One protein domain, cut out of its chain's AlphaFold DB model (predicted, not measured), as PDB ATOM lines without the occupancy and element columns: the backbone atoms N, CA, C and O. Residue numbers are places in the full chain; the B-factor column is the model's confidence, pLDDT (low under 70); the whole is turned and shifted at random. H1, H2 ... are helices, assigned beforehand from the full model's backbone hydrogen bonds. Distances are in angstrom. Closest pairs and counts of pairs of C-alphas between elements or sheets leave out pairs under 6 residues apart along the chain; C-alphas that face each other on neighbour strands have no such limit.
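Overview. This is residues 15 to 54 of the 179 residues of the protein "THAP domain-containing protein 9" of Harpegnathos saltator (UniProt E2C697). The longest helix, H1, and H2 make an open V, joined at its point by the tight link at Ser 27. The stretch 38 to 44 folds back from the far end of H2 toward H1, and H3 then runs close to H1 and nearly crosswise to it, with H2 and H3 toward opposite ends of the long axis. The printed part has 40 residues with three named helices, in the order H1, H2, H3, and no named strand; the class is all helix. It is compact, with a radius of gyration of the C-alphas of 9.3 A, yet elongated, spanning 28 by 18 by 18 A.

Along the chain. Find C-alpha 15 at (35.408, -54.898, -34.534); from there H1, residues 15 to 26, runs 16.6 A to C-alpha 26. H2, residues 28 to 37, runs 14.2 A and ends at C-alpha 37, at (42.989, -39.466, -43.241). H3, residues 45 to 52, runs 10.7 A to C-alpha 52 at (26.327, -56.135, -47.322).

Arrangement. Start at H1, which touches H2 with residues 20 to 24 alone. The closest C-alphas are those of His 24 and Tyr 31, 5.2 A apart. These helices run opposite ways at a steep tilt of 50 degrees. Look next at the C-alphas of Leu 21 and Ile 48, 6.5 A apart, the closest of H1 and H3, which are close but not clearly touching. Their lines are about perpendicular, at 81 degrees. H2 and H3 are only just apart, their closest C-alphas 8.1 A from each other. In H1, H2 and H3 every O i to N i+4 pair is within hydrogen-bond range.

Size, cuts and confidence. The two C-alphas farthest apart are those of Thr 37 and Ser 54, at 28.4 A. The printed part has no cut. The link from H2 to H3, 7 residues, is short. The mean pLDDT of the printed part is 91.3, and residue 54 is the one printed residue under 70.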
ATOM      1  N   GLN A  15      35.610 -56.245 -35.075       93.94
ATOM      2  CA  GLN A  15      35.408 -54.898 -34.534       93.94
ATOM      3  C   GLN A  15      35.639 -53.820 -35.600       93.94
ATOM      4  O   GLN A  15      34.876 -52.862 -35.699       93.94
ATOM      5  N   LEU A  16      36.661 -53.997 -36.444       92.12
ATOM      6  CA  LEU A  16      36.956 -53.070 -37.535       92.12
ATOM      7  C   LEU A  16      35.907 -53.161 -38.649       92.12
ATOM      8  O   LEU A  16      35.525 -52.137 -39.214       92.12
ATOM      9  N   ARG A  17      35.417 -54.372 -38.945       92.44
ATOM     10  CA  ARG A  17      34.291 -54.581 -39.864       92.44
ATOM     11  C   ARG A  17      33.038 -53.869 -39.355       92.44
ATOM     12  O   ARG A  17      32.440 -53.127 -40.126       92.44
ATOM     13  N   ALA A  18      32.683 -54.044 -38.080       93.44
ATOM     14  CA  ALA A  18      31.539 -53.374 -37.462       93.44
ATOM     15  C   ALA A  18      31.676 -51.847 -37.536       93.44
ATOM     16  O   ALA A  18      30.794 -51.185 -38.072       93.44
ATOM     17  N   PHE A  19      32.822 -51.294 -37.120       94.75
ATOM     18  CA  PHE A  19      33.098 -49.857 -37.217       94.75
ATOM     19  C   PHE A  19      32.949 -49.323 -38.649       94.75
ATOM     20  O   PHE A  19      32.273 -48.320 -38.874       94.75
ATOM     21  N   ALA A  20      33.561 -50.000 -39.625       94.31
ATOM     22  CA  ALA A  20      33.520 -49.579 -41.021       94.31
ATOM     23  C   ALA A  20      32.099 -49.641 -41.603       94.31
ATOM     24  O   ALA A  20      31.697 -48.712 -42.302       94.31
ATOM     25  N   LEU A  21      31.334 -50.696 -41.292       93.44
ATOM     26  CA  LEU A  21      29.934 -50.829 -41.701       93.44
ATOM     27  C   LEU A  21      29.076 -49.716 -41.100       93.44
ATOM     28  O   LEU A  21      28.387 -49.025 -41.845       93.44
ATOM     29  N   THR A  22      29.171 -49.494 -39.787       94.81
ATOM     30  CA  THR A  22      28.397 -48.475 -39.071       94.81
ATOM     31  C   THR A  22      28.708 -47.065 -39.571       94.81
ATOM     32  O   THR A  22      27.793 -46.307 -39.882       94.81
ATOM     33  N   LEU A  23      29.988 -46.705 -39.704       95.56
ATOM     34  CA  LEU A  23      30.365 -45.375 -40.179       95.56
ATOM     35  C   LEU A  23      29.939 -45.153 -41.638       95.56
ATOM     36  O   LEU A  23      29.436 -44.083 -41.974       95.56
ATOM     37  N   HIS A  24      30.104 -46.163 -42.498       95.38
ATOM     38  CA  HIS A  24      29.661 -46.085 -43.889       95.38
ATOM     39  C   HIS A  24      28.133 -46.021 -44.011       95.38
ATOM     40  O   HIS A  24      27.639 -45.333 -44.900       95.38
ATOM     41  N   PHE A  25      27.391 -46.711 -43.139       92.69
ATOM     42  CA  PHE A  25      25.930 -46.637 -43.069       92.69
ATOM     43  C   PHE A  25      25.458 -45.224 -42.709       92.69
ATOM     44  O   PHE A  25      24.607 -44.676 -43.401       92.69
ATOM     45  N   TYR A  26      26.056 -44.599 -41.687       94.69
ATOM     46  CA  TYR A  26      25.706 -43.228 -41.308       94.69
ATOM     47  C   TYR A  26      26.111 -42.192 -42.359       94.69
ATOM     48  O   TYR A  26      25.364 -41.253 -42.623       94.69
ATOM     49  N   SER A  27      27.307 -42.317 -42.943       96.00
ATOM     50  CA  SER A  27      27.762 -41.405 -43.990       96.00
ATOM     51  C   SER A  27      28.913 -42.002 -44.807       96.00
ATOM     52  O   SER A  27      30.063 -42.020 -44.349       96.00
ATOM     53  N   PRO A  28      28.666 -42.391 -46.073       94.56
ATOM     54  CA  PRO A  28      29.725 -42.826 -46.981       94.56
ATOM     55  C   PRO A  28      30.801 -41.751 -47.183       94.56
ATOM     56  O   PRO A  28      31.982 -42.069 -47.311       94.56
ATOM     57  N   LYS A  29      30.412 -40.466 -47.162       95.75
ATOM     58  CA  LYS A  29      31.344 -39.334 -47.275       95.75
ATOM     59  C   LYS A  29      32.262 -39.240 -46.056       95.75
ATOM     60  O   LYS A  29      33.474 -39.137 -46.230       95.75
ATOM     61  N   ALA A  30      31.705 -39.330 -44.845       96.00
ATOM     62  CA  ALA A  30      32.500 -39.321 -43.618       96.00
ATOM     63  C   ALA A  30      33.441 -40.531 -43.570       96.00
ATOM     64  O   ALA A  30      34.626 -40.380 -43.279       96.00
ATOM     65  N   TYR A  31      32.951 -41.715 -43.952       96.06
ATOM     66  CA  TYR A  31      33.789 -42.904 -44.071       96.06
ATOM     67  C   TYR A  31      34.963 -42.696 -45.039       96.06
ATOM     68  O   TYR A  31      36.106 -43.005 -44.700       96.06
ATOM     69  N   CYS A  32      34.708 -42.144 -46.230       94.56
ATOM     70  CA  CYS A  32      35.752 -41.855 -47.215       94.56
ATOM     71  C   CYS A  32      36.793 -40.860 -46.685       94.56
ATOM     72  O   CYS A  32      37.988 -41.105 -46.852       94.56
ATOM     73  N   TYR A  33      36.359 -39.796 -46.005       95.81
ATOM     74  CA  TYR A  33      37.254 -38.833 -45.361       95.81
ATOM     75  C   TYR A  33      38.150 -39.500 -44.309       95.81
ATOM     76  O   TYR A  33      39.376 -39.373 -44.352       95.81
ATOM     77  N   VAL A  34      37.558 -40.280 -43.401       94.94
ATOM     78  CA  VAL A  34      38.296 -41.015 -42.364       94.94
ATOM     79  C   VAL A  34      39.287 -41.982 -43.017       94.94
ATOM     80  O   VAL A  34      40.468 -42.001 -42.674       94.94
ATOM     81  N   ARG A  35      38.858 -42.733 -44.032       93.19
ATOM     82  CA  ARG A  35      39.725 -43.655 -44.773       93.19
ATOM     83  C   ARG A  35      40.928 -42.953 -45.408       93.19
ATOM     84  O   ARG A  35      42.026 -43.504 -45.342       93.19
ATOM     85  N   GLN A  36      40.737 -41.780 -46.010       92.25
ATOM     86  CA  GLN A  36      41.824 -40.983 -46.591       92.25
ATOM     87  C   GLN A  36      42.776 -40.456 -45.512       92.25
ATOM     88  O   GLN A  36      43.990 -40.585 -45.662       92.25
ATOM     89  N   THR A  37      42.226 -39.958 -44.401       93.12
ATOM     90  CA  THR A  37      42.989 -39.466 -43.241       93.12
ATOM     91  C   THR A  37      43.909 -40.550 -42.675       93.12
ATOM     92  O   THR A  37      45.075 -40.301 -42.383       93.12
ATOM     93  N   PHE A  38      43.430 -41.796 -42.616       89.62
ATOM     94  CA  PHE A  38      44.215 -42.964 -42.203       89.62
ATOM     95  C   PHE A  38      44.957 -43.649 -43.366       89.62
ATOM     96  O   PHE A  38      45.126 -44.871 -43.366       89.62
ATOM     97  N   MET A  39      45.382 -42.890 -44.382       88.12
ATOM     98  CA  MET A  39      46.188 -43.356 -45.523       88.12
ATOM     99  C   MET A  39      45.680 -44.651 -46.180       88.12
ATOM    100  O   MET A  39      46.455 -45.530 -46.571       88.12
ATOM    101  N   ASN A  40      44.357 -44.776 -46.315       86.94
ATOM    102  CA  ASN A  40      43.679 -45.911 -46.937       86.94
ATOM    103  C   ASN A  40      43.888 -47.265 -46.230       86.94
ATOM    104  O   ASN A  40      43.763 -48.312 -46.873       86.94
ATOM    105  N   LYS A  41      44.152 -47.256 -44.916       86.00
ATOM    106  CA  LYS A  41      44.238 -48.471 -44.083       86.00
ATOM    107  C   LYS A  41      42.886 -49.119 -43.794       86.00
ATOM    108  O   LYS A  41      42.839 -50.312 -43.506       86.00
ATOM    109  N   LEU A  42      41.800 -48.352 -43.885       90.31
ATOM    110  CA  LEU A  42      40.441 -48.864 -43.722       90.31
ATOM    111  C   LEU A  42      39.949 -49.609 -44.979       90.31
ATOM    112  O   LEU A  42      40.415 -49.309 -46.092       90.31
ATOM    113  N   PRO A  43      38.986 -50.542 -44.825       92.31
ATOM    114  CA  PRO A  43      38.396 -51.289 -45.934       92.31
ATOM    115  C   PRO A  43      38.011 -50.406 -47.127       92.31
ATOM    116  O   PRO A  43      37.567 -49.267 -46.983       92.31
ATOM    117  N   ALA A  44      38.179 -50.907 -48.346       91.12
ATOM    118  CA  ALA A  44      37.651 -50.191 -49.503       91.12
ATOM    119  C   ALA A  44      36.113 -50.233 -49.486       91.12
ATOM    120  O   ALA A  44      35.528 -51.205 -49.008       91.12
ATOM    121  N   SER A  45      35.446 -49.232 -50.064       90.69
ATOM    122  CA  SER A  45      33.977 -49.233 -50.161       90.69
ATOM    123  C   SER A  45      33.442 -50.452 -50.921       90.69
ATOM    124  O   SER A  45      32.357 -50.930 -50.622       90.69
ATOM    125  N   SER A  46      34.213 -51.011 -51.862       89.94
ATOM    126  CA  SER A  46      33.879 -52.284 -52.517       89.94
ATOM    127  C   SER A  46      33.868 -53.466 -51.545       89.94
ATOM    128  O   SER A  46      32.968 -54.295 -51.612       89.94
ATOM    129  N   THR A  47      34.821 -53.523 -50.610       91.19
ATOM    130  CA  THR A  47      34.848 -54.526 -49.537       91.19
ATOM    131  C   THR A  47      33.638 -54.377 -48.621       91.19
ATOM    132  O   THR A  47      33.012 -55.373 -48.282       91.19
ATOM    133  N   ILE A  48      33.264 -53.140 -48.279       91.56
ATOM    134  CA  ILE A  48      32.057 -52.869 -47.488       91.56
ATOM    135  C   ILE A  48      30.797 -53.336 -48.222       91.56
ATOM    136  O   ILE A  48      29.980 -54.032 -47.631       91.56
ATOM    137  N   ARG A  49      30.652 -53.022 -49.515       88.62
ATOM    138  CA  ARG A  49      29.520 -53.505 -50.324       88.62
ATOM    139  C   ARG A  49      29.446 -55.031 -50.368       88.62
ATOM    140  O   ARG A  49      28.371 -55.582 -50.182       88.62
ATOM    141  N   SER A  50      30.583 -55.707 -50.524       88.19
ATOM    142  CA  SER A  50      30.645 -57.175 -50.473       88.19
ATOM    143  C   SER A  50      30.245 -57.750 -49.110       88.19
ATOM    144  O   SER A  50      29.802 -58.890 -49.036       88.19
ATOM    145  N   TRP A  51      30.398 -56.995 -48.022       89.38
ATOM    146  CA  TRP A  51      29.905 -57.411 -46.711       89.38
ATOM    147  C   TRP A  51      28.403 -57.215 -46.533       89.38
ATOM    148  O   TRP A  51      27.839 -57.910 -45.695       89.38
ATOM    149  N   TYR A  52      27.783 -56.291 -47.274       81.69
ATOM    150  CA  TYR A  52      26.327 -56.135 -47.322       81.69
ATOM    151  C   TYR A  52      25.664 -57.184 -48.218       81.69
ATOM    152  O   TYR A  52      24.553 -57.603 -47.933       81.69
ATOM    153  N   SER A  53      26.346 -57.658 -49.262       77.44
ATOM    154  CA  SER A  53      25.779 -58.621 -50.215       77.44
ATOM    155  C   SER A  53      25.610 -60.046 -49.670       77.44
ATOM    156  O   SER A  53      25.296 -60.943 -50.442       77.44
ATOM    157  N   SER A  54      25.900 -60.299 -48.390       69.88
ATOM    158  CA  SER A  54      25.756 -61.632 -47.789       69.88
ATOM    159  C   SER A  54      24.354 -61.925 -47.264       69.88
ATOM    160  O   SER A  54      24.085 -63.070 -46.923       69.88
TER     161      SER A  54